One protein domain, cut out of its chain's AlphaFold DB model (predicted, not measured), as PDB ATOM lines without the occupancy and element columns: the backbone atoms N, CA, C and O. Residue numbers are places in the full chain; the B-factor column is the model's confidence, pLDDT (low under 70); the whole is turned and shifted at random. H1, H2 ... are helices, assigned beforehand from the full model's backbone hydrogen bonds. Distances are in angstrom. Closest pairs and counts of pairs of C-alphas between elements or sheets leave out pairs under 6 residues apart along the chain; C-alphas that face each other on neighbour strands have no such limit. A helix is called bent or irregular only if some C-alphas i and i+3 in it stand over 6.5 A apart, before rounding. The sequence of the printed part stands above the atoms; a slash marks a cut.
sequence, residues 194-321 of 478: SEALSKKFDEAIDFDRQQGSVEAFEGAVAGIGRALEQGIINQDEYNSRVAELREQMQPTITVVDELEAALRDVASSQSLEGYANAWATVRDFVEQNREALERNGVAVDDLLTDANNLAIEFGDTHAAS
ATOM      1  N   SER A 194      -6.374 -27.335  15.992       74.19
ATOM      2  CA  SER A 194      -6.483 -26.180  15.105       74.19
ATOM      3  C   SER A 194      -7.499 -25.164  15.635       74.19
ATOM      4  O   SER A 194      -7.175 -23.989  15.759       74.19
ATOM      5  N   GLU A 195      -8.706 -25.593  16.008       83.31
ATOM      6  CA  GLU A 195      -9.723 -24.719  16.609       83.31
ATOM      7  C   GLU A 195      -9.233 -24.079  17.916       83.31
ATOM      8  O   GLU A 195      -9.424 -22.881  18.136       83.31
ATOM      9  N   ALA A 196      -8.563 -24.853  18.775       79.56
ATOM     10  CA  ALA A 196      -8.001 -24.351  20.023       79.56
ATOM     11  C   ALA A 196      -6.913 -23.294  19.778       79.56
ATOM     12  O   ALA A 196      -6.898 -22.272  20.465       79.56
ATOM     13  N   LEU A 197      -6.029 -23.508  18.798       81.31
ATOM     14  CA  LEU A 197      -4.998 -22.537  18.443       81.31
ATOM     15  C   LEU A 197      -5.596 -21.284  17.798       81.31
ATOM     16  O   LEU A 197      -5.226 -20.181  18.195       81.31
ATOM     17  N   SER A 198      -6.560 -21.420  16.882       80.81
ATOM     18  CA  SER A 198      -7.286 -20.273  16.319       80.81
ATOM     19  C   SER A 198      -7.929 -19.432  17.418       80.81
ATOM     20  O   SER A 198      -7.818 -18.212  17.403       80.81
ATOM     21  N   LYS A 199      -8.500 -20.073  18.445       83.50
ATOM     22  CA  LYS A 199      -9.044 -19.364  19.603       83.50
ATOM     23  C   LYS A 199      -7.969 -18.634  20.417       83.50
ATOM     24  O   LYS A 199      -8.223 -17.526  20.877       83.50
ATOM     25  N   LYS A 200      -6.772 -19.211  20.595       79.06
ATOM     26  CA  LYS A 200      -5.645 -18.500  21.235       79.06
ATOM     27  C   LYS A 200      -5.251 -17.253  20.434       79.06
ATOM     28  O   LYS A 200      -4.936 -16.230  21.035       79.06
ATOM     29  N   PHE A 201      -5.269 -17.333  19.101       80.00
ATOM     30  CA  PHE A 201      -5.036 -16.172  18.242       80.00
ATOM     31  C   PHE A 201      -6.143 -15.128  18.385       80.00
ATOM     32  O   PHE A 201      -5.822 -13.959  18.577       80.00
ATOM     33  N   ASP A 202      -7.414 -15.532  18.372       76.69
ATOM     34  CA  ASP A 202      -8.540 -14.619  18.598       76.69
ATOM     35  C   ASP A 202      -8.425 -13.925  19.962       76.69
ATOM     36  O   ASP A 202      -8.573 -12.712  20.047       76.69
ATOM     37  N   GLU A 203      -8.083 -14.659  21.027       74.00
ATOM     38  CA  GLU A 203      -7.863 -14.100  22.368       74.00
ATOM     39  C   GLU A 203      -6.670 -13.122  22.403       74.00
ATOM     40  O   GLU A 203      -6.735 -12.098  23.086       74.00
ATOM     41  N   ALA A 204      -5.599 -13.391  21.646       68.31
ATOM     42  CA  ALA A 204      -4.450 -12.492  21.524       68.31
ATOM     43  C   ALA A 204      -4.775 -11.216  20.721       68.31
ATOM     44  O   ALA A 204      -4.341 -10.126  21.097       68.31
ATOM     45  N   ILE A 205      -5.569 -11.332  19.653       67.81
ATOM     46  CA  ILE A 205      -6.057 -10.201  18.850       67.81
ATOM     47  C   ILE A 205      -7.053  -9.358  19.659       67.81
ATOM     48  O   ILE A 205      -6.959  -8.129  19.685       67.81
ATOM     49  N   ASP A 206      -7.993  -9.998  20.356       66.19
ATOM     50  CA  ASP A 206      -8.975  -9.311  21.196       66.19
ATOM     51  C   ASP A 206      -8.320  -8.625  22.397       66.19
ATOM     52  O   ASP A 206      -8.787  -7.566  22.818       66.19
ATOM     53  N   PHE A 207      -7.219  -9.162  22.927       55.59
ATOM     54  CA  PHE A 207      -6.417  -8.478  23.939       55.59
ATOM     55  C   PHE A 207      -5.807  -7.169  23.411       55.59
ATOM     56  O   PHE A 207      -5.844  -6.159  24.117       55.59
ATOM     57  N   ASP A 208      -5.318  -7.142  22.166       59.41
ATOM     58  CA  ASP A 208      -4.831  -5.911  21.523       59.41
ATOM     59  C   ASP A 208      -5.971  -4.901  21.295       59.41
ATOM     60  O   ASP A 208      -5.832  -3.710  21.591       59.41
ATOM     61  N   ARG A 209      -7.157  -5.381  20.882       59.53
ATOM     62  CA  ARG A 209      -8.373  -4.551  20.786       59.53
ATOM     63  C   ARG A 209      -8.796  -3.987  22.149       59.53
ATOM     64  O   ARG A 209      -9.106  -2.798  22.236       59.53
ATOM     65  N   GLN A 210      -8.772  -4.797  23.214       50.41
ATOM     66  CA  GLN A 210      -9.165  -4.413  24.580       50.41
ATOM     67  C   GLN A 210      -8.151  -3.525  25.306       50.41
ATOM     68  O   GLN A 210      -8.555  -2.729  26.153       50.41
ATOM     69  N   GLN A 211      -6.854  -3.596  24.979       54.34
ATOM     70  CA  GLN A 211      -5.878  -2.594  25.435       54.34
ATOM     71  C   GLN A 211      -6.133  -1.199  24.839       54.34
ATOM     72  O   GLN A 211      -5.493  -0.224  25.239       54.34
ATOM     73  N   GLY A 212      -7.120  -1.078  23.949       53.62
ATOM     74  CA  GLY A 212      -7.697   0.190  23.545       53.62
ATOM     75  C   GLY A 212      -6.946   0.844  22.401       53.62
ATOM     76  O   GLY A 212      -7.102   2.037  22.218       53.62
ATOM     77  N   SER A 213      -6.142   0.130  21.615       61.22
ATOM     78  CA  SER A 213      -5.454   0.714  20.455       61.22
ATOM     79  C   SER A 213      -6.459   1.160  19.376       61.22
ATOM     80  O   SER A 213      -6.386   2.288  18.882       61.22
ATOM     81  N   VAL A 214      -7.471   0.335  19.086       59.69
ATOM     82  CA  VAL A 214      -8.563   0.660  18.148       59.69
ATOM     83  C   VAL A 214      -9.543   1.674  18.750       59.69
ATOM     84  O   VAL A 214      -9.842   2.682  18.113       59.69
ATOM     85  N   GLU A 215      -9.982   1.486  19.999       63.12
ATOM     86  CA  GLU A 215     -10.863   2.448  20.686       63.12
ATOM     87  C   GLU A 215     -10.178   3.802  20.943       63.12
ATOM     88  O   GLU A 215     -10.820   4.847  20.854       63.12
ATOM     89  N   ALA A 216      -8.870   3.830  21.219       65.44
ATOM     90  CA  ALA A 216      -8.100   5.066  21.344       65.44
ATOM     91  C   ALA A 216      -7.883   5.725  19.987       65.44
ATOM     92  O   ALA A 216      -7.875   6.952  19.931       65.44
ATOM     93  N   PHE A 217      -7.755   4.963  18.899       73.19
ATOM     94  CA  PHE A 217      -7.731   5.529  17.555       73.19
ATOM     95  C   PHE A 217      -9.074   6.162  17.199       73.19
ATOM     96  O   PHE A 217      -9.113   7.341  16.853       73.19
ATOM     97  N   GLU A 218     -10.183   5.436  17.360       74.38
ATOM     98  CA  GLU A 218     -11.527   5.979  17.148       74.38
ATOM     99  C   GLU A 218     -11.797   7.176  18.067       74.38
ATOM    100  O   GLU A 218     -12.305   8.209  17.626       74.38
ATOM    101  N   GLY A 219     -11.380   7.090  19.331       80.00
ATOM    102  CA  GLY A 219     -11.475   8.160  20.317       80.00
ATOM    103  C   GLY A 219     -10.627   9.385  19.968       80.00
ATOM    104  O   GLY A 219     -11.083  10.519  20.149       80.00
ATOM    105  N   ALA A 220      -9.424   9.187  19.428       82.50
ATOM    106  CA  ALA A 220      -8.537  10.250  18.970       82.50
ATOM    107  C   ALA A 220      -9.068  10.906  17.690       82.50
ATOM    108  O   ALA A 220      -9.127  12.134  17.631       82.50
ATOM    109  N   VAL A 221      -9.561  10.130  16.719       88.25
ATOM    110  CA  VAL A 221     -10.241  10.655  15.522       88.25
ATOM    111  C   VAL A 221     -11.493  11.437  15.917       88.25
ATOM    112  O   VAL A 221     -11.680  12.563  15.459       88.25
ATOM    113  N   ALA A 222     -12.313  10.911  16.831       90.69
ATOM    114  CA  ALA A 222     -13.478  11.617  17.362       90.69
ATOM    115  C   ALA A 222     -13.082  12.900  18.114       90.69
ATOM    116  O   ALA A 222     -13.779  13.912  18.037       90.69
ATOM    117  N   GLY A 223     -11.949  12.897  18.822       89.69
ATOM    118  CA  GLY A 223     -11.369  14.085  19.446       89.69
ATOM    119  C   GLY A 223     -10.962  15.155  18.431       89.69
ATOM    120  O   GLY A 223     -11.302  16.326  18.610       89.69
ATOM    121  N   ILE A 224     -10.298  14.752  17.344       91.25
ATOM    122  CA  ILE A 224      -9.925  15.638  16.232       91.25
ATOM    123  C   ILE A 224     -11.192  16.170  15.531       91.25
ATOM    124  O   ILE A 224     -11.271  17.362  15.233       91.25
ATOM    125  N   GLY A 225     -12.225  15.339  15.358       93.12
ATOM    126  CA  GLY A 225     -13.532  15.737  14.818       93.12
ATOM    127  C   GLY A 225     -14.244  16.781  15.676       93.12
ATOM    128  O   GLY A 225     -14.689  17.802  15.160       93.12
ATOM    129  N   ARG A 226     -14.253  16.608  17.003       94.88
ATOM    130  CA  ARG A 226     -14.788  17.623  17.928       94.88
ATOM    131  C   ARG A 226     -14.020  18.945  17.852       94.88
ATOM    132  O   ARG A 226     -14.633  20.004  17.941       94.88
ATOM    133  N   ALA A 227     -12.698  18.909  17.679       90.81
ATOM    134  CA  ALA A 227     -11.899  20.126  17.518       90.81
ATOM    135  C   ALA A 227     -12.244  20.879  16.219       90.81
ATOM    136  O   ALA A 227     -12.267  22.112  16.217       90.81
ATOM    137  N   LEU A 228     -12.552  20.154  15.139       94.06
ATOM    138  CA  LEU A 228     -13.047  20.728  13.886       94.06
ATOM    139  C   LEU A 228     -14.442  21.345  14.070       94.06
ATOM    140  O   LEU A 228     -14.659  22.489  13.681       94.06
ATOM    141  N   GLU A 229     -15.371  20.628  14.710       94.56
ATOM    142  CA  GLU A 229     -16.729  21.122  14.994       94.56
ATOM    143  C   GLU A 229     -16.727  22.392  15.855       94.56
ATOM    144  O   GLU A 229     -17.547  23.288  15.657       94.56
ATOM    145  N   GLN A 230     -15.785  22.495  16.796       95.19
ATOM    146  CA  GLN A 230     -15.597  23.674  17.645       95.19
ATOM    147  C   GLN A 230     -14.839  24.816  16.944       95.19
ATOM    148  O   GLN A 230     -14.662  25.879  17.539       95.19
ATOM    149  N   GLY A 231     -14.381  24.619  15.702       93.06
ATOM    150  CA  GLY A 231     -13.608  25.602  14.939       93.06
ATOM    151  C   GLY A 231     -12.195  25.849  15.477       93.06
ATOM    152  O   GLY A 231     -11.591  26.869  15.152       93.06
ATOM    153  N   ILE A 232     -11.673  24.947  16.316       95.94
ATOM    154  CA  ILE A 232     -10.315  25.022  16.885       95.94
ATOM    155  C   ILE A 232      -9.270  24.694  15.817       95.94
ATOM    156  O   ILE A 232      -8.185  25.271  15.817       95.94
ATOM    157  N   ILE A 233      -9.608  23.772  14.918       96.06
ATOM    158  CA  ILE A 233      -8.813  23.417  13.742       96.06
ATOM    159  C   ILE A 233      -9.660  23.602  12.485       96.06
ATOM    160  O   ILE A 233     -10.889  23.520  12.537       96.06
ATOM    161  N   ASN A 234      -9.009  23.834  11.350       96.00
ATOM    162  CA  ASN A 234      -9.684  23.859  10.050       96.00
ATOM    163  C   ASN A 234      -9.720  22.462   9.390       96.00
ATOM    164  O   ASN A 234      -9.140  21.499   9.893       96.00
ATOM    165  N   GLN A 235     -10.409  22.346   8.249       92.69
ATOM    166  CA  GLN A 235     -10.571  21.072   7.536       92.69
ATOM    167  C   GLN A 235      -9.236  20.474   7.054       92.69
ATOM    168  O   GLN A 235      -9.079  19.253   7.068       92.69
ATOM    169  N   ASP A 236      -8.268  21.307   6.663       94.31
ATOM    170  CA  ASP A 236      -6.955  20.848   6.198       94.31
ATOM    171  C   ASP A 236      -6.115  20.302   7.365       94.31
ATOM    172  O   ASP A 236      -5.476  19.254   7.248       94.31
ATOM    173  N   GLU A 237      -6.176  20.956   8.528       91.88
ATOM    174  CA  GLU A 237      -5.562  20.477   9.770       91.88
ATOM    175  C   GLU A 237      -6.226  19.200  10.292       91.88
ATOM    176  O   GLU A 237      -5.525  18.306  10.762       91.88
ATOM    177  N   TYR A 238      -7.553  19.083  10.188       91.81
ATOM    178  CA  TYR A 238      -8.272  17.842  10.489       91.81
ATOM    179  C   TYR A 238      -7.750  16.696   9.615       91.81
ATOM    180  O   TYR A 238      -7.335  15.662  10.138       91.81
ATOM    181  N   ASN A 239      -7.704  16.901   8.293       90.69
ATOM    182  CA  ASN A 239      -7.247  15.884   7.346       90.69
ATOM    183  C   ASN A 239      -5.795  15.464   7.622       90.69
ATOM    184  O   ASN A 239      -5.493  14.274   7.602       90.69
ATOM    185  N   SER A 240      -4.916  16.424   7.926       93.31
ATOM    186  CA  SER A 240      -3.498  16.164   8.210       93.31
ATOM    187  C   SER A 240      -3.312  15.385   9.514       93.31
ATOM    188  O   SER A 240      -2.614  14.377   9.533       93.31
ATOM    189  N   ARG A 241      -4.003  15.783  10.590       90.69
ATOM    190  CA  ARG A 241      -3.917  15.112  11.900       90.69
ATOM    191  C   ARG A 241      -4.507  13.707  11.874       90.69
ATOM    192  O   ARG A 241      -3.953  12.807  12.496       90.69
ATOM    193  N   VAL A 242      -5.615  13.503  11.159       87.75
ATOM    194  CA  VAL A 242      -6.179  12.159  10.961       87.75
ATOM    195  C   VAL A 242      -5.243  11.305  10.106       87.75
ATOM    196  O   VAL A 242      -5.085  10.126  10.405       87.75
ATOM    197  N   ALA A 243      -4.595  11.873   9.082       85.00
ATOM    198  CA  ALA A 243      -3.625  11.150   8.260       85.00
ATOM    199  C   ALA A 243      -2.390  10.712   9.064       85.00
ATOM    200  O   ALA A 243      -2.046   9.537   9.016       85.00
ATOM    201  N   GLU A 244      -1.794  11.603   9.862       85.00
ATOM    202  CA  GLU A 244      -0.663  11.280  10.749       85.00
ATOM    203  C   GLU A 244      -1.031  10.205  11.780       85.00
ATOM    204  O   GLU A 244      -0.285   9.249  11.991       85.00
ATOM    205  N   LEU A 245      -2.210  10.325  12.398       81.44
ATOM    206  CA  LEU A 245      -2.708   9.338  13.355       81.44
ATOM    207  C   LEU A 245      -2.917   7.971  12.682       81.44
ATOM    208  O   LEU A 245      -2.620   6.928  13.261       81.44
ATOM    209  N   ARG A 246      -3.417   7.971  11.442       72.31
ATOM    210  CA  ARG A 246      -3.633   6.755  10.653       72.31
ATOM    211  C   ARG A 246      -2.320   6.129  10.200       72.31
ATOM    212  O   ARG A 246      -2.236   4.912  10.192       72.31
ATOM    213  N   GLU A 247      -1.312   6.923   9.863       76.88
ATOM    214  CA  GLU A 247       0.033   6.452   9.511       76.88
ATOM    215  C   GLU A 247       0.735   5.806  10.717       76.88
ATOM    216  O   GLU A 247       1.367   4.763  10.580       76.88
ATOM    217  N   GLN A 248       0.542   6.355  11.920       69.94
ATOM    218  CA  GLN A 248       1.068   5.772  13.161       69.94
ATOM    219  C   GLN A 248       0.388   4.449  13.545       69.94
ATOM    220  O   GLN A 248       1.042   3.566  14.096       69.94
ATOM    221  N   MET A 249      -0.908   4.307  13.253       69.94
ATOM    222  CA  MET A 249      -1.726   3.145  13.638       69.94
ATOM    223  C   MET A 249      -1.876   2.089  12.531       69.94
ATOM    224  O   MET A 249      -2.285   0.961  12.807       69.94
ATOM    225  N   GLN A 250      -1.547   2.435  11.283       65.56
ATOM    226  CA  GLN A 250      -1.649   1.565  10.108       65.56
ATOM    227  C   GLN A 250      -0.970   0.202  10.283       65.56
ATOM    228  O   GLN A 250      -1.603  -0.795   9.946       65.56
ATOM    229  N   PRO A 251       0.267   0.115  10.815       63.38
ATOM    230  CA  PRO A 251       0.952  -1.165  10.962       63.38
ATOM    231  C   PRO A 251       0.176  -2.142  11.847       63.38
ATOM    232  O   PRO A 251       0.119  -3.323  11.543       63.38
ATOM    233  N   THR A 252      -0.464  -1.653  12.909       66.12
ATOM    234  CA  THR A 252      -1.231  -2.496  13.834       66.12
ATOM    235  C   THR A 252      -2.540  -2.980  13.207       66.12
ATOM    236  O   THR A 252      -2.858  -4.159  13.295       66.12
ATOM    237  N   ILE A 253      -3.277  -2.095  12.522       64.81
ATOM    238  CA  ILE A 253      -4.566  -2.443  11.892       64.81
ATOM    239  C   ILE A 253      -4.363  -3.449  10.751       64.81
ATOM    240  O   ILE A 253      -5.072  -4.448  10.684       64.81
ATOM    241  N   THR A 254      -3.366  -3.221   9.893       71.12
ATOM    242  CA  THR A 254      -3.067  -4.118   8.767       71.12
ATOM    243  C   THR A 254      -2.662  -5.513   9.247       71.12
ATOM    244  O   THR A 254      -3.118  -6.501   8.683       71.12
ATOM    245  N   VAL A 255      -1.868  -5.607  10.319       75.50
ATOM    246  CA  VAL A 255      -1.464  -6.897  10.903       75.50
ATOM    247  C   VAL A 255      -2.675  -7.677  11.424       75.50
ATOM    248  O   VAL A 255      -2.770  -8.878  11.200       75.50
ATOM    249  N   VAL A 256      -3.633  -7.017  12.078       74.69
ATOM    250  CA  VAL A 256      -4.847  -7.691  12.565       74.69
ATOM    251  C   VAL A 256      -5.712  -8.197  11.407       74.69
ATOM    252  O   VAL A 256      -6.121  -9.355  11.423       74.69
ATOM    253  N   ASP A 257      -5.947  -7.370  10.386       77.56
ATOM    254  CA  ASP A 257      -6.777  -7.745   9.234       77.56
ATOM    255  C   ASP A 257      -6.163  -8.910   8.432       77.56
ATOM    256  O   ASP A 257      -6.868  -9.828   8.002       77.56
ATOM    257  N   GLU A 258      -4.843  -8.893   8.232       81.88
ATOM    258  CA  GLU A 258      -4.124  -9.950   7.516       81.88
ATOM    259  C   GLU A 258      -4.069 -11.261   8.318       81.88
ATOM    260  O   GLU A 258      -4.223 -12.340   7.739       81.88
ATOM    261  N   LEU A 259      -3.934 -11.187   9.646       83.00
ATOM    262  CA  LEU A 259      -4.016 -12.356  10.521       83.00
ATOM    263  C   LEU A 259      -5.422 -12.967  10.521       83.00
ATOM    264  O   LEU A 259      -5.563 -14.181  10.381       83.00
ATOM    265  N   GLU A 260      -6.469 -12.142  10.621       83.31
ATOM    266  CA  GLU A 260      -7.860 -12.605  10.523       83.31
ATOM    267  C   GLU A 260      -8.144 -13.268   9.169       83.31
ATOM    268  O   GLU A 260      -8.875 -14.261   9.100       83.31
ATOM    269  N   ALA A 261      -7.560 -12.751   8.084       86.31
ATOM    270  CA  ALA A 261      -7.652 -13.381   6.772       86.31
ATOM    271  C   ALA A 261      -6.962 -14.757   6.754       86.31
ATOM    272  O   ALA A 261      -7.575 -15.729   6.311       86.31
ATOM    273  N   ALA A 262      -5.747 -14.869   7.299       87.69
ATOM    274  CA  ALA A 262      -5.025 -16.140   7.382       87.69
ATOM    275  C   ALA A 262      -5.769 -17.185   8.243       87.69
ATOM    276  O   ALA A 262      -5.874 -18.352   7.865       87.69
ATOM    277  N   LEU A 263      -6.361 -16.771   9.367       87.88
ATOM    278  CA  LEU A 263      -7.171 -17.648  10.225       87.88
ATOM    279  C   LEU A 263      -8.495 -18.055   9.563       87.88
ATOM    280  O   LEU A 263      -8.988 -19.166   9.774       87.88
ATOM    281  N   ARG A 264      -9.069 -17.200   8.711       89.75
ATOM    282  CA  ARG A 264     -10.242 -17.559   7.904       89.75
ATOM    283  C   ARG A 264      -9.916 -18.630   6.862       89.75
ATOM    284  O   ARG A 264     -10.755 -19.497   6.606       89.75
ATOM    285  N   ASP A 265      -8.715 -18.608   6.292       88.50
ATOM    286  CA  ASP A 265      -8.249 -19.666   5.389       88.50
ATOM    287  C   ASP A 265      -8.095 -21.005   6.133       88.50
ATOM    288  O   ASP A 265      -8.501 -22.049   5.614       88.50
ATOM    289  N   VAL A 266      -7.639 -20.983   7.392       88.69
ATOM    290  CA  VAL A 266      -7.661 -22.172   8.267       88.69
ATOM    291  C   VAL A 266      -9.099 -22.657   8.480       88.69
ATOM    292  O   VAL A 266      -9.399 -23.823   8.234       88.69
ATOM    293  N   ALA A 267     -10.017 -21.772   8.877       85.12
ATOM    294  CA  ALA A 267     -11.405 -22.138   9.181       85.12
ATOM    295  C   ALA A 267     -12.207 -22.630   7.961       85.12
ATOM    296  O   ALA A 267     -13.185 -23.362   8.110       85.12
ATOM    297  N   SER A 268     -11.827 -22.214   6.751       88.38
ATOM    298  CA  SER A 268     -12.487 -22.621   5.504       88.38
ATOM    299  C   SER A 268     -11.858 -23.850   4.840       88.38
ATOM    300  O   SER A 268     -12.420 -24.373   3.871       88.38
ATOM    301  N   SER A 269     -10.730 -24.336   5.363       85.38
ATOM    302  CA  SER A 269     -10.067 -25.542   4.871       85.38
ATOM    303  C   SER A 269     -10.933 -26.785   5.097       85.38
ATOM    304  O   SER A 269     -11.577 -26.942   6.126       85.38
ATOM    305  N   GLN A 270     -10.972 -27.677   4.101       79.88
ATOM    306  CA  GLN A 270     -11.778 -28.913   4.125       79.88
ATOM    307  C   GLN A 270     -10.943 -30.177   3.879       79.88
ATOM    308  O   GLN A 270     -11.483 -31.269   3.692       79.88
ATOM    309  N   SER A 271      -9.620 -30.036   3.809       76.88
ATOM    310  CA  SER A 271      -8.691 -31.130   3.545       76.88
ATOM    311  C   SER A 271      -7.448 -30.989   4.413       76.88
ATOM    312  O   SER A 271      -7.047 -29.878   4.748       76.88
ATOM    313  N   LEU A 272      -6.810 -32.122   4.732       73.12
ATOM    314  CA  LEU A 272      -5.555 -32.159   5.494       73.12
ATOM    315  C   LEU A 272      -4.465 -31.288   4.840       73.12
ATOM    316  O   LEU A 272      -3.781 -30.536   5.520       73.12
ATOM    317  N   GLU A 273      -4.355 -31.331   3.509       80.06
ATOM    318  CA  GLU A 273      -3.438 -30.471   2.746       80.06
ATOM    319  C   GLU A 273      -3.797 -28.980   2.872       80.06
ATOM    320  O   GLU A 273      -2.914 -28.140   3.029       80.06
ATOM    321  N   GLY A 274      -5.093 -28.646   2.831       81.88
ATOM    322  CA  GLY A 274      -5.575 -27.279   3.024       81.88
ATOM    323  C   GLY A 274      -5.189 -26.736   4.397       81.88
ATOM    324  O   GLY A 274      -4.585 -25.670   4.478       81.88
ATOM    325  N   TYR A 275      -5.431 -27.519   5.451       81.19
ATOM    326  CA  TYR A 275      -5.026 -27.168   6.811       81.19
ATOM    327  C   TYR A 275      -3.510 -26.991   6.947       81.19
ATOM    328  O   TYR A 275      -3.072 -26.004   7.532       81.19
ATOM    329  N   ALA A 276      -2.706 -27.892   6.370       78.19
ATOM    330  CA  ALA A 276      -1.247 -27.783   6.401       78.19
ATOM    331  C   ALA A 276      -0.755 -26.468   5.774       78.19
ATOM    332  O   ALA A 276       0.057 -25.750   6.361       78.19
ATOM    333  N   ASN A 277      -1.288 -26.121   4.600       84.75
ATOM    334  CA  ASN A 277      -0.928 -24.895   3.888       84.75
ATOM    335  C   ASN A 277      -1.416 -23.635   4.616       84.75
ATOM    336  O   ASN A 277      -0.691 -22.639   4.688       84.75
ATOM    337  N   ALA A 278      -2.628 -23.671   5.171       89.38
ATOM    338  CA  ALA A 278      -3.197 -22.546   5.903       89.38
ATOM    339  C   ALA A 278      -2.401 -22.258   7.185       89.38
ATOM    340  O   ALA A 278      -2.017 -21.114   7.421       89.38
ATOM    341  N   TRP A 279      -2.037 -23.288   7.957       88.88
ATOM    342  CA  TRP A 279      -1.192 -23.123   9.144       88.88
ATOM    343  C   TRP A 279       0.239 -22.690   8.814       88.88
ATOM    344  O   TRP A 279       0.804 -21.867   9.535       88.88
ATOM    345  N   ALA A 280       0.813 -23.156   7.701       85.06
ATOM    346  CA  ALA A 280       2.096 -22.640   7.220       85.06
ATOM    347  C   ALA A 280       2.011 -21.144   6.865       85.06
ATOM    348  O   ALA A 280       2.919 -20.385   7.192       85.06
ATOM    349  N   THR A 281       0.894 -20.713   6.271       90.88
ATOM    350  CA  THR A 281       0.630 -19.297   5.971       90.88
ATOM    351  C   THR A 281       0.499 -18.473   7.252       90.88
ATOM    352  O   THR A 281       1.114 -17.415   7.351       90.88
ATOM    353  N   VAL A 282      -0.227 -18.971   8.262       89.56
ATOM    354  CA  VAL A 282      -0.325 -18.318   9.581       89.56
ATOM    355  C   VAL A 282       1.054 -18.203  10.236       89.56
ATOM    356  O   VAL A 282       1.416 -17.128  10.706       89.56
ATOM    357  N   ARG A 283       1.861 -19.270  10.227       92.81
ATOM    358  CA  ARG A 283       3.238 -19.241  10.745       92.81
ATOM    359  C   ARG A 283       4.077 -18.178  10.036       92.81
ATOM    360  O   ARG A 283       4.727 -17.371  10.695       92.81
ATOM    361  N   ASP A 284       4.068 -18.173   8.706       89.81
ATOM    362  CA  ASP A 284       4.860 -17.230   7.912       89.81
ATOM    363  C   ASP A 284       4.414 -15.785   8.149       89.81
ATOM    364  O   ASP A 284       5.253 -14.884   8.202       89.81
ATOM    365  N   PHE A 285       3.111 -15.568   8.333       89.69
ATOM    366  CA  PHE A 285       2.553 -14.281   8.716       89.69
ATOM    367  C   PHE A 285       3.051 -13.834  10.097       89.69
ATOM    368  O   PHE A 285       3.502 -12.698  10.255       89.69
ATOM    369  N   VAL A 286       2.996 -14.722  11.094       88.81
ATOM    370  CA  VAL A 286       3.440 -14.431  12.462       88.81
ATOM    371  C   VAL A 286       4.936 -14.116  12.497       88.81
ATOM    372  O   VAL A 286       5.341 -13.174  13.174       88.81
ATOM    373  N   GLU A 287       5.754 -14.836  11.729       91.19
ATOM    374  CA  GLU A 287       7.198 -14.588  11.647       91.19
ATOM    375  C   GLU A 287       7.492 -13.234  10.984       91.19
ATOM    376  O   GLU A 287       8.298 -12.455  11.492       91.19
ATOM    377  N   GLN A 288       6.801 -12.910   9.884       89.31
ATOM    378  CA  GLN A 288       6.954 -11.624   9.188       89.31
ATOM    379  C   GLN A 288       6.534 -10.430  10.050       89.31
ATOM    380  O   GLN A 288       7.111  -9.350   9.926       89.31
ATOM    381  N   ASN A 289       5.557 -10.627  10.936       85.56
ATOM    382  CA  ASN A 289       4.995  -9.579  11.784       85.56
ATOM    383  C   ASN A 289       5.430  -9.680  13.253       85.56
ATOM    384  O   ASN A 289       4.854  -9.009  14.113       85.56
ATOM    385  N   ARG A 290       6.481 -10.460  13.539       86.88
ATOM    386  CA  ARG A 290       7.010 -10.721  14.884       86.88
ATOM    387  C   ARG A 290       7.154  -9.455  15.724       86.88
ATOM    388  O   ARG A 290       6.576  -9.367  16.799       86.88
ATOM    389  N   GLU A 291       7.866  -8.447  15.221       82.56
ATOM    390  CA  GLU A 291       8.127  -7.212  15.975       82.56
ATOM    391  C   GLU A 291       6.852  -6.421  16.303       82.56
ATOM    392  O   GLU A 291       6.804  -5.693  17.295       82.56
ATOM    393  N   ALA A 292       5.826  -6.485  15.451       75.38
ATOM    394  CA  ALA A 292       4.548  -5.828  15.709       75.38
ATOM    395  C   ALA A 292       3.744  -6.595  16.765       75.38
ATOM    396  O   ALA A 292       3.238  -5.989  17.707       75.38
ATOM    397  N   LEU A 293       3.705  -7.922  16.649       77.12
ATOM    398  CA  LEU A 293       3.009  -8.809  17.578       77.12
ATOM    399  C   LEU A 293       3.648  -8.786  18.981       77.12
ATOM    400  O   LEU A 293       2.944  -8.620  19.976       77.12
ATOM    401  N   GLU A 294       4.978  -8.850  19.078       79.50
ATOM    402  CA  GLU A 294       5.711  -8.771  20.353       79.50
ATOM    403  C   GLU A 294       5.510  -7.416  21.051       79.50
ATOM    404  O   GLU A 294       5.330  -7.367  22.270       79.50
ATOM    405  N   ARG A 295       5.475  -6.305  20.294       72.38
ATOM    406  CA  ARG A 295       5.172  -4.969  20.846       72.38
ATOM    407  C   ARG A 295       3.785  -4.891  21.478       72.38
ATOM    408  O   ARG A 295       3.610  -4.135  22.432       72.38
ATOM    409  N   ASN A 296       2.845  -5.692  20.988       66.25
ATOM    410  CA  ASN A 296       1.486  -5.788  21.512       66.25
ATOM    411  C   ASN A 296       1.342  -6.869  22.603       66.25
ATOM    412  O   ASN A 296       0.238  -7.170  23.047       66.25
ATOM    413  N   GLY A 297       2.457  -7.438  23.083       69.12
ATOM    414  CA  GLY A 297       2.475  -8.401  24.186       69.12
ATOM    415  C   GLY A 297       2.085  -9.827  23.792       69.12
ATOM    416  O   GLY A 297       1.805 -10.639  24.673       69.12
ATOM    417  N   VAL A 298       2.067 -10.142  22.496       74.00
ATOM    418  CA  VAL A 298       1.777 -11.489  21.993       74.00
ATOM    419  C   VAL A 298       2.994 -12.399  22.199       74.00
ATOM    420  O   VAL A 298       4.124 -12.027  21.879       74.00
ATOM    421  N   ALA A 299       2.767 -13.617  22.701       81.25
ATOM    422  CA  ALA A 299       3.794 -14.652  22.841       81.25
ATOM    423  C   ALA A 299       4.102 -15.308  21.479       81.25
ATOM    424  O   ALA A 299       3.643 -16.409  21.176       81.25
ATOM    425  N   VAL A 300       4.854 -14.598  20.634       84.56
ATOM    426  CA  VAL A 300       5.100 -14.981  19.234       84.56
ATOM    427  C   VAL A 300       5.787 -16.343  19.089       84.56
ATOM    428  O   VAL A 300       5.400 -17.123  18.222       84.56
ATOM    429  N   ASP A 301       6.758 -16.664  19.946       86.31
ATOM    430  CA  ASP A 301       7.505 -17.928  19.854       86.31
ATOM    431  C   ASP A 301       6.624 -19.166  20.085       86.31
ATOM    432  O   ASP A 301       6.767 -20.172  19.380       86.31
ATOM    433  N   ASP A 302       5.680 -19.080  21.025       83.38
ATOM    434  CA  ASP A 302       4.731 -20.160  21.304       83.38
ATOM    435  C   ASP A 302       3.780 -20.350  20.115       83.38
ATOM    436  O   ASP A 302       3.570 -21.469  19.654       83.38
ATOM    437  N   LEU A 303       3.267 -19.249  19.554       83.56
ATOM    438  CA  LEU A 303       2.363 -19.284  18.402       83.56
ATOM    439  C   LEU A 303       3.036 -19.825  17.139       83.56
ATOM    440  O   LEU A 303       2.423 -20.592  16.399       83.56
ATOM    441  N   LEU A 304       4.295 -19.459  16.893       84.62
ATOM    442  CA  LEU A 304       5.072 -20.002  15.778       84.62
ATOM    443  C   LEU A 304       5.313 -21.494  15.931       84.62
ATOM    444  O   LEU A 304       5.204 -22.231  14.952       84.62
ATOM    445  N   THR A 305       5.639 -21.931  17.147       83.88
ATOM    446  CA  THR A 305       5.856 -23.345  17.445       83.88
ATOM    447  C   THR A 305       4.570 -24.136  17.231       83.88
ATOM    448  O   THR A 305       4.579 -25.108  16.477       83.88
ATOM    449  N   ASP A 306       3.457 -23.682  17.812       81.06
ATOM    450  CA  ASP A 306       2.149 -24.336  17.703       81.06
ATOM    451  C   ASP A 306       1.665 -24.384  16.236       81.06
ATOM    452  O   ASP A 306       1.289 -25.449  15.741       81.06
ATOM    453  N   ALA A 307       1.743 -23.267  15.498       79.69
ATOM    454  CA  ALA A 307       1.332 -23.203  14.091       79.69
ATOM    455  C   ALA A 307       2.222 -24.066  13.181       79.69
ATOM    456  O   ALA A 307       1.729 -24.734  12.271       79.69
ATOM    457  N   ASN A 308       3.536 -24.087  13.427       84.25
ATOM    458  CA  ASN A 308       4.463 -24.921  12.667       84.25
ATOM    459  C   ASN A 308       4.241 -26.415  12.934       84.25
ATOM    460  O   ASN A 308       4.287 -27.206  11.993       84.25
ATOM    461  N   ASN A 309       3.981 -26.799  14.186       75.44
ATOM    462  CA  ASN A 309       3.686 -28.185  14.540       75.44
ATOM    463  C   ASN A 309       2.399 -28.660  13.859       75.44
ATOM    464  O   ASN A 309       2.428 -29.693  13.199       75.44
ATOM    465  N   LEU A 310       1.320 -27.870  13.904       75.12
ATOM    466  CA  LEU A 310       0.084 -28.214  13.196       75.12
ATOM    467  C   LEU A 310       0.292 -28.322  11.683       75.12
ATOM    468  O   LEU A 310      -0.174 -29.283  11.073       75.12
ATOM    469  N   ALA A 311       1.023 -27.388  11.066       71.44
ATOM    470  CA  ALA A 311       1.318 -27.458   9.635       71.44
ATOM    471  C   ALA A 311       2.049 -28.761   9.255       71.44
ATOM    472  O   ALA A 311       1.704 -29.396   8.256       71.44
ATOM    473  N   ILE A 312       3.029 -29.175  10.068       65.44
ATOM    474  CA  ILE A 312       3.771 -30.428   9.880       65.44
ATOM    475  C   ILE A 312       2.857 -31.636  10.100       65.44
ATOM    476  O   ILE A 312       2.810 -32.512   9.245       65.44
ATOM    477  N   GLU A 313       2.091 -31.677  11.189       66.75
ATOM    478  CA  GLU A 313       1.240 -32.823  11.529       66.75
ATOM    479  C   GLU A 313       0.121 -33.050  10.504       66.75
ATOM    480  O   GLU A 313      -0.127 -34.190  10.094       66.75
ATOM    481  N   PHE A 314      -0.516 -31.981  10.014       73.94
ATOM    482  CA  PHE A 314      -1.471 -32.072   8.908       73.94
ATOM    483  C   PHE A 314      -0.798 -32.546   7.610       73.94
ATOM    484  O   PHE A 314      -1.361 -33.389   6.902       73.94
ATOM    485  N   GLY A 315       0.407 -32.051   7.309       58.69
ATOM    486  CA  GLY A 315       1.187 -32.448   6.134       58.69
ATOM    487  C   GLY A 315       1.608 -33.920   6.164       58.69
ATOM    488  O   GLY A 315       1.396 -34.646   5.191       58.69
ATOM    489  N   ASP A 316       2.126 -34.385   7.297       60.50
ATOM    490  CA  ASP A 316       2.542 -35.771   7.517       60.50
ATOM    491  C   ASP A 316       1.338 -36.721   7.467       60.50
ATOM    492  O   ASP A 316       1.389 -37.769   6.817       60.50
ATOM    493  N   THR A 317       0.213 -36.330   8.072       57.22
ATOM    494  CA  THR A 317      -1.035 -37.109   8.018       57.22
ATOM    495  C   THR A 317      -1.578 -37.182   6.589       57.22
ATOM    496  O   THR A 317      -2.037 -38.239   6.145       57.22
ATOM    497  N   HIS A 318      -1.488 -36.090   5.824       69.56
ATOM    498  CA  HIS A 318      -1.856 -36.087   4.412       69.56
ATOM    499  C   HIS A 318      -0.948 -37.009   3.585       69.56
ATOM    500  O   HIS A 318      -1.455 -37.842   2.829       69.56
ATOM    501  N   ALA A 319       0.373 -36.933   3.762       54.28
ATOM    502  CA  ALA A 319       1.323 -37.804   3.074       54.28
ATOM    503  C   ALA A 319       1.064 -39.288   3.387       54.28
ATOM    504  O   ALA A 319       0.948 -40.102   2.468       54.28
ATOM    505  N   ALA A 320       0.850 -39.624   4.663       51.69
ATOM    506  CA  ALA A 320       0.476 -40.970   5.085       51.69
ATOM    507  C   ALA A 320      -0.839 -41.435   4.432       51.69
ATOM    508  O   ALA A 320      -0.947 -42.584   3.996       51.69
ATOM    509  N   SER A 321      -1.827 -40.544   4.291       51.50
ATOM    510  CA  SER A 321      -3.092 -40.863   3.616       51.50
ATOM    511  C   SER A 321      -2.898 -41.221   2.136       51.50
ATOM    512  O   SER A 321      -3.515 -42.173   1.649       51.50
TER     513      SER A 321
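AT A GLANCE: This is residues 194 to 321 of the 478 residues of an uncharacterized protein of Methylarcula marina (UniProt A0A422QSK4). The long bent helix H3 joins the two parts of a rod: its arm H3a pairs with H2 in a narrow helical hairpin at one end, and its arm H3b belongs with H1, H4 and H6 to a loose up-and-down bundle of four, each running against the one before it in the chain. The 128 printed residues hold six named helices, H1 to H6 in order, and no named strand: all helix. The whole is loose, with a radius of gyration of the C-alphas of 19.1 A, and spans 69 by 24 by 21 A.

IN THESE COORDINATES: H3, residues 235 to 268, was assigned as one helix by its hydrogen bonds but is bent: C-alphas 248 and 251 are 7.3 A apart. Its arms are H3a, residues 235 to 248, 20.0 A, and H3b, residues 251 to 268, 25.9 A. H1, residues 194 to 210, begins at C-alpha 194 (-6.483, -26.180, 15.105). H2 is residues 213 to 229, H4 272 to 288 and H5 290 to 295. H6, residues 300 to 321, 31.3 A, ends at C-alpha 321 (-3.092, -40.863, 3.616).

HOW THE PARTS SIT: H3a and H3b stand at a steep tilt of 58 degrees. H3a touches H2 in a hairpin, closest C-alphas Val 242 and Val 221, 6.3 A. H3b, with residues 259 to 266 alone, touches H4 in another, closest C-alphas Val 266 and Ala 278, 5.1 A. H4 touches H6, opposite ways at a shallow tilt of 22 degrees, closest C-alphas Ala 276 and Ala 311, 4.1 A. H1, with residues 194 to 197 alone, only just touches H6, with 3 pairs of C-alphas within 8 A, closest Ser 194 and Leu 310, 7.1 A. H5 only just touches H3b, closest C-alphas Ala 292 and Thr 252, 6.9 A. In H1, H2, H3a, H3b, H4, H5 and H6 every O i to N i+4 pair is within hydrogen-bond range.

THE WHOLE: The C-alphas farthest apart, of Gly 231 and Ala 320, are 68.8 A apart. The printed part has no cut, and its five links are tight. pLDDT is under 70 at 30 residues, among them 204 to 216 and 315 to 321.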